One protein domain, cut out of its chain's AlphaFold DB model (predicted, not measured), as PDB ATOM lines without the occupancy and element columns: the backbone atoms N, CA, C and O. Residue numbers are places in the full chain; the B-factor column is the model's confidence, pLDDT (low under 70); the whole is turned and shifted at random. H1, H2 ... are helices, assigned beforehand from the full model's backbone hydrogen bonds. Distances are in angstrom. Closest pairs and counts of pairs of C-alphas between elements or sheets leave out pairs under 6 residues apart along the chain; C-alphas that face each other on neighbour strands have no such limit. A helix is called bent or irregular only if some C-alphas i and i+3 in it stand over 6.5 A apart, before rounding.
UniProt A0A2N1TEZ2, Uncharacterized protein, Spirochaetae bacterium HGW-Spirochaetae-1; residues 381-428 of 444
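AT A GLANCE: This is residues 381 to 428 of the 444 residues of an uncharacterized protein of Spirochaetae bacterium HGW-Spirochaetae-1 (UniProt A0A2N1TEZ2). What shape does the printed part make? It is a small up-and-down bundle of three helices, each running against the one before it in the chain, with the centres of H1, H2 and H3 set in a triangle and H3 touching both of the others. After H3, residues 422 to 428 fold back beside it as a tail with no named element, on the side away from H1. What is it built of, and how large is it? The printed part has 48 residues with three named helices, in the order H1, H2, H3, and no named strand; its class is all helix. It is compact, with a radius of gyration of the C-alphas of 9.3 A, and rounded, spanning 24 by 23 by 14 A.

IN THESE COORDINATES: Where does the first helix lie? H1 is residues 381 to 390, 14.6 A from first to last C-alpha, and C-alpha 381 is at (0.144, -9.163, -0.303). What comes next? H2 is residues 393 to 405, 19.3 A long, beginning at C-alpha 393 at (1.265, -6.201, 16.990). It is irregular: C-alphas 394 and 397 are 7.5 A apart, against about 5 A in a regular helix. Where does the last helix end? H3 is residues 409 to 421, 18.6 A long, and C-alpha 421 is at (-8.169, -3.486, 11.401).

HOW THE PARTS SIT: How does H1 stand to the other two helices? H1 and H2 are close but not clearly touching, at a shallow tilt of 28 degrees, opposite ways; their closest C-alphas, of Ile 384 and Leu 399, are 7.6 A apart. H1 touches H3 at a shallow tilt of 6 degrees, the same way, and the closest C-alphas, of Lys 388 and Ala 418, are 5.3 A apart. How do H2 and H3 meet? They touch and form a helical hairpin, running opposite ways at a shallow tilt of 34 degrees, only just short of steep. Their closest C-alphas, of Met 403 and Arg 412, are 4.0 A apart. What do the backbones show? Every O i to N i+4 pair is within hydrogen-bond range in H1 and H3; in H2 it is 7 of 9.

THE WHOLE: How far does the printed part reach? The two C-alphas farthest apart, of Leu 390 and Pro 407, are 24.3 A apart. Is it continuous? The printed part has no cut, and the links H1 to H2 and H2 to H3 are tight, with 2 and 3 residues. Where is confidence low? The mean pLDDT of the printed part is 89.3, and residue 428 is the one printed residue under 70 in this model.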
ATOM      1  N   LEU A 381       1.597  -9.257  -0.500       90.44
ATOM      2  CA  LEU A 381       0.144  -9.163  -0.303       90.44
ATOM      3  C   LEU A 381      -0.357 -10.265   0.634       90.44
ATOM      4  O   LEU A 381      -0.987  -9.980   1.652       90.44
ATOM      5  N   LYS A 382      -0.016 -11.522   0.328       86.38
ATOM      6  CA  LYS A 382      -0.460 -12.676   1.113       86.38
ATOM      7  C   LYS A 382       0.086 -12.655   2.547       86.38
ATOM      8  O   LYS A 382      -0.632 -13.030   3.469       86.38
ATOM      9  N   ALA A 383       1.310 -12.163   2.752       89.06
ATOM     10  CA  ALA A 383       1.886 -11.968   4.083       89.06
ATOM     11  C   ALA A 383       1.067 -10.975   4.923       89.06
ATOM     12  O   ALA A 383       0.790 -11.248   6.088       89.06
ATOM     13  N   ILE A 384       0.641  -9.855   4.327       92.25
ATOM     14  CA  ILE A 384      -0.185  -8.847   5.008       92.25
ATOM     15  C   ILE A 384      -1.556  -9.424   5.375       92.25
ATOM     16  O   ILE A 384      -1.984  -9.274   6.516       92.25
ATOM     17  N   GLU A 385      -2.228 -10.113   4.448       86.38
ATOM     18  CA  GLU A 385      -3.532 -10.747   4.702       86.38
ATOM     19  C   GLU A 385      -3.475 -11.728   5.886       86.38
ATOM     20  O   GLU A 385      -4.318 -11.675   6.783       86.38
ATOM     21  N   LEU A 386      -2.451 -12.586   5.925       83.19
ATOM     22  CA  LEU A 386      -2.283 -13.596   6.974       83.19
ATOM     23  C   LEU A 386      -1.885 -12.970   8.324       83.19
ATOM     24  O   LEU A 386      -2.375 -13.393   9.369       83.19
ATOM     25  N   LEU A 387      -1.059 -11.919   8.325       85.50
ATOM     26  CA  LEU A 387      -0.732 -11.164   9.541       85.50
ATOM     27  C   LEU A 387      -1.928 -10.371  10.086       85.50
ATOM     28  O   LEU A 387      -2.075 -10.253  11.304       85.50
ATOM     29  N   LYS A 388      -2.818  -9.892   9.208       85.19
ATOM     30  CA  LYS A 388      -4.077  -9.236   9.579       85.19
ATOM     31  C   LYS A 388      -5.023 -10.188  10.318       85.19
ATOM     32  O   LYS A 388      -5.603  -9.792  11.327       85.19
ATOM     33  N   GLU A 389      -5.132 -11.447   9.877       80.50
ATOM     34  CA  GLU A 389      -5.868 -12.485  10.621       80.50
ATOM     35  C   GLU A 389      -5.257 -12.754  12.007       80.50
ATOM     36  O   GLU A 389      -5.990 -12.889  12.987       80.50
ATOM     37  N   LEU A 390      -3.924 -12.817  12.095       80.69
ATOM     38  CA  LEU A 390      -3.192 -13.100  13.336       80.69
ATOM     39  C   LEU A 390      -3.181 -11.923  14.330       80.69
ATOM     40  O   LEU A 390      -2.958 -12.136  15.520       80.69
ATOM     41  N   LYS A 391      -3.403 -10.689  13.854       81.88
ATOM     42  CA  LYS A 391      -3.386  -9.432  14.632       81.88
ATOM     43  C   LYS A 391      -2.105  -9.215  15.450       81.88
ATOM     44  O   LYS A 391      -2.121  -8.565  16.498       81.88
ATOM     45  N   ASP A 392      -0.979  -9.732  14.958       80.50
ATOM     46  CA  ASP A 392       0.303  -9.677  15.657       80.50
ATOM     47  C   ASP A 392       0.894  -8.259  15.649       80.50
ATOM     48  O   ASP A 392       1.489  -7.803  14.666       80.50
ATOM     49  N   LYS A 393       0.769  -7.569  16.788       85.06
ATOM     50  CA  LYS A 393       1.265  -6.201  16.990       85.06
ATOM     51  C   LYS A 393       2.770  -6.042  16.749       85.06
ATOM     52  O   LYS A 393       3.194  -4.936  16.432       85.06
ATOM     53  N   ARG A 394       3.568  -7.120  16.804       84.56
ATOM     54  CA  ARG A 394       5.005  -7.100  16.458       84.56
ATOM     55  C   ARG A 394       5.262  -6.737  14.991       84.56
ATOM     56  O   ARG A 394       6.398  -6.463  14.622       84.56
ATOM     57  N   THR A 395       4.226  -6.741  14.150       88.00
ATOM     58  CA  THR A 395       4.329  -6.426  12.719       88.00
ATOM     59  C   THR A 395       3.911  -5.004  12.345       88.00
ATOM     60  O   THR A 395       4.040  -4.634  11.181       88.00
ATOM     61  N   ILE A 396       3.479  -4.172  13.306       91.31
ATOM     62  CA  ILE A 396       3.000  -2.803  13.037       91.31
ATOM     63  C   ILE A 396       4.052  -1.968  12.295       91.31
ATOM     64  O   ILE A 396       3.721  -1.373  11.274       91.31
ATOM     65  N   ASP A 397       5.312  -1.972  12.731       91.62
ATOM     66  CA  ASP A 397       6.360  -1.121  12.145       91.62
ATOM     67  C   ASP A 397       6.665  -1.494  10.686       91.62
ATOM     68  O   ASP A 397       6.766  -0.631   9.809       91.62
ATOM     69  N   ILE A 398       6.749  -2.797  10.388       92.00
ATOM     70  CA  ILE A 398       6.969  -3.276   9.017       92.00
ATOM     71  C   ILE A 398       5.716  -3.096   8.148       92.00
ATOM     72  O   ILE A 398       5.853  -2.793   6.964       92.00
ATOM     73  N   LEU A 399       4.505  -3.182   8.710       93.75
ATOM     74  CA  LEU A 399       3.274  -2.815   8.005       93.75
ATOM     75  C   LEU A 399       3.222  -1.308   7.711       93.75
ATOM     76  O   LEU A 399       2.880  -0.935   6.595       93.75
ATOM     77  N   GLN A 400       3.637  -0.434   8.636       94.88
ATOM     78  CA  GLN A 400       3.749   1.009   8.383       94.88
ATOM     79  C   GLN A 400       4.792   1.321   7.301       94.88
ATOM     80  O   GLN A 400       4.549   2.175   6.446       94.88
ATOM     81  N   TYR A 401       5.921   0.605   7.285       94.50
ATOM     82  CA  TYR A 401       6.904   0.710   6.207       94.50
ATOM     83  C   TYR A 401       6.310   0.265   4.861       94.50
ATOM     84  O   TYR A 401       6.409   0.991   3.875       94.50
ATOM     85  N   LYS A 402       5.647  -0.898   4.808       95.81
ATOM     86  CA  LYS A 402       4.980  -1.414   3.596       95.81
ATOM     87  C   LYS A 402       3.890  -0.459   3.095       95.81
ATOM     88  O   LYS A 402       3.811  -0.207   1.900       95.81
ATOM     89  N   MET A 403       3.108   0.120   4.000       96.06
ATOM     90  CA  MET A 403       2.083   1.123   3.706       96.06
ATOM     91  C   MET A 403       2.659   2.376   3.037       96.06
ATOM     92  O   MET A 403       2.070   2.872   2.082       96.06
ATOM     93  N   LYS A 404       3.795   2.890   3.526       95.75
ATOM     94  CA  LYS A 404       4.402   4.141   3.038       95.75
ATOM     95  C   LYS A 404       5.336   3.953   1.838       95.75
ATOM     96  O   LYS A 404       5.485   4.876   1.044       95.75
ATOM     97  N   HIS A 405       5.990   2.795   1.726       95.94
ATOM     98  CA  HIS A 405       7.183   2.626   0.884       95.94
ATOM     99  C   HIS A 405       7.208   1.345   0.036       95.94
ATOM    100  O   HIS A 405       8.224   1.080  -0.606       95.94
ATOM    101  N   ASP A 406       6.151   0.522   0.002       97.06
ATOM    102  CA  ASP A 406       6.134  -0.586  -0.962       97.06
ATOM    103  C   ASP A 406       5.883  -0.072  -2.393       97.06
ATOM    104  O   ASP A 406       4.933   0.695  -2.606       97.06
ATOM    105  N   PRO A 407       6.680  -0.500  -3.395       95.12
ATOM    106  CA  PRO A 407       6.494  -0.057  -4.776       95.12
ATOM    107  C   PRO A 407       5.127  -0.461  -5.345       95.12
ATOM    108  O   PRO A 407       4.594   0.227  -6.208       95.12
ATOM    109  N   ASN A 408       4.512  -1.543  -4.852       95.81
ATOM    110  CA  ASN A 408       3.230  -1.997  -5.374       95.81
ATOM    111  C   ASN A 408       2.043  -1.335  -4.646       95.81
ATOM    112  O   ASN A 408       1.812  -1.563  -3.456       95.81
ATOM    113  N   ASN A 409       1.224  -0.579  -5.386       94.06
ATOM    114  CA  ASN A 409       0.057   0.141  -4.850       94.06
ATOM    115  C   ASN A 409      -0.943  -0.776  -4.112       94.06
ATOM    116  O   ASN A 409      -1.568  -0.350  -3.138       94.06
ATOM    117  N   ARG A 410      -1.088  -2.047  -4.529       94.12
ATOM    118  CA  ARG A 410      -1.960  -3.019  -3.843       94.12
ATOM    119  C   ARG A 410      -1.375  -3.413  -2.483       94.12
ATOM    120  O   ARG A 410      -2.131  -3.518  -1.523       94.12
ATOM    121  N   VAL A 411      -0.051  -3.575  -2.382       95.44
ATOM    122  CA  VAL A 411       0.650  -3.875  -1.117       95.44
ATOM    123  C   VAL A 411       0.528  -2.705  -0.139       95.44
ATOM    124  O   VAL A 411       0.180  -2.937   1.019       95.44
ATOM    125  N   ARG A 412       0.722  -1.454  -0.598       96.19
ATOM    126  CA  ARG A 412       0.508  -0.255   0.241       96.19
ATOM    127  C   ARG A 412      -0.906  -0.231   0.823       96.19
ATOM    128  O   ARG A 412      -1.079  -0.139   2.035       96.19
ATOM    129  N   LYS A 413      -1.917  -0.407  -0.036       94.38
ATOM    130  CA  LYS A 413      -3.333  -0.438   0.355       94.38
ATOM    131  C   LYS A 413      -3.666  -1.580   1.322       94.38
ATOM    132  O   LYS A 413      -4.346  -1.334   2.314       94.38
ATOM    133  N   ALA A 414      -3.183  -2.796   1.069       93.94
ATOM    134  CA  ALA A 414      -3.404  -3.930   1.966       93.94
ATOM    135  C   ALA A 414      -2.809  -3.664   3.360       93.94
ATOM    136  O   ALA A 414      -3.433  -3.993   4.367       93.94
ATOM    137  N   ALA A 415      -1.636  -3.020   3.433       94.69
ATOM    138  CA  ALA A 415      -1.035  -2.613   4.700       94.69
ATOM    139  C   ALA A 415      -1.862  -1.526   5.415       94.69
ATOM    140  O   ALA A 415      -2.069  -1.635   6.622       94.69
ATOM    141  N   THR A 416      -2.410  -0.540   4.690       94.31
ATOM    142  CA  THR A 416      -3.381   0.435   5.232       94.31
ATOM    143  C   THR A 416      -4.609  -0.253   5.830       94.31
ATOM    144  O   THR A 416      -5.003   0.053   6.955       94.31
ATOM    145  N   GLU A 417      -5.226  -1.179   5.088       92.06
ATOM    146  CA  GLU A 417      -6.424  -1.912   5.521       92.06
ATOM    147  C   GLU A 417      -6.108  -2.794   6.752       92.06
ATOM    148  O   GLU A 417      -6.854  -2.768   7.733       92.06
ATOM    149  N   ALA A 418      -4.948  -3.462   6.783       92.38
ATOM    150  CA  ALA A 418      -4.495  -4.245   7.936       92.38
ATOM    151  C   ALA A 418      -4.208  -3.399   9.189       92.38
ATOM    152  O   ALA A 418      -4.652  -3.755  10.280       92.38
ATOM    153  N   LEU A 419      -3.520  -2.261   9.052       93.38
ATOM    154  CA  LEU A 419      -3.236  -1.355  10.171       93.38
ATOM    155  C   LEU A 419      -4.524  -0.793  10.790       93.38
ATOM    156  O   LEU A 419      -4.651  -0.776  12.017       93.38
ATOM    157  N   LYS A 420      -5.507  -0.421   9.958       91.38
ATOM    158  CA  LYS A 420      -6.835   0.018  10.417       91.38
ATOM    159  C   LYS A 420      -7.566  -1.092  11.189       91.38
ATOM    160  O   LYS A 420      -8.066  -0.835  12.281       91.38
ATOM    161  N   GLU A 421      -7.568  -2.333  10.697       88.69
ATOM    162  CA  GLU A 421      -8.169  -3.486  11.401       88.69
ATOM    163  C   GLU A 421      -7.432  -3.900  12.691       88.69
ATOM    164  O   GLU A 421      -8.034  -4.500  13.590       88.69
ATOM    165  N   MET A 422      -6.145  -3.561  12.809       88.06
ATOM    166  CA  MET A 422      -5.345  -3.717  14.031       88.06
ATOM    167  C   MET A 422      -5.528  -2.560  15.032       88.06
ATOM    168  O   MET A 422      -4.939  -2.596  16.114       88.06
ATOM    169  N   GLY A 423      -6.349  -1.554  14.706       88.12
ATOM    170  CA  GLY A 423      -6.619  -0.394  15.562       88.12
ATOM    171  C   GLY A 423      -5.488   0.640  15.597       88.12
ATOM    172  O   GLY A 423      -5.433   1.452  16.517       88.12
ATOM    173  N   VAL A 424      -4.576   0.611  14.622       88.88
ATOM    174  CA  VAL A 424      -3.528   1.627  14.467       88.88
ATOM    175  C   VAL A 424      -4.128   2.830  13.743       88.88
ATOM    176  O   VAL A 424      -4.756   2.678  12.696       88.88
ATOM    177  N   ALA A 425      -3.936   4.034  14.284       83.38
ATOM    178  CA  ALA A 425      -4.312   5.261  13.588       83.38
ATOM    179  C   ALA A 425      -3.453   5.422  12.324       83.38
ATOM    180  O   ALA A 425      -2.226   5.339  12.390       83.38
ATOM    181  N   VAL A 426      -4.097   5.639  11.176       82.81
ATOM    182  CA  VAL A 426      -3.419   5.768   9.881       82.81
ATOM    183  C   VAL A 426      -3.696   7.140   9.286       82.81
ATOM    184  O   VAL A 426      -4.811   7.416   8.849       82.81
ATOM    185  N   GLU A 427      -2.667   7.982   9.243       71.81
ATOM    186  CA  GLU A 427      -2.688   9.224   8.472       71.81
ATOM    187  C   GLU A 427      -2.599   8.893   6.977       71.81
ATOM    188  O   GLU A 427      -1.605   8.339   6.502       71.81
ATOM    189  N   GLU A 428      -3.653   9.214   6.226       57.59
ATOM    190  CA  GLU A 428      -3.676   9.031   4.775       57.59
ATOM    191  C   GLU A 428      -2.849  10.134   4.103       57.59
ATOM    192  O   GLU A 428      -3.318  11.256   3.905       57.59
TER     193      GLU A 428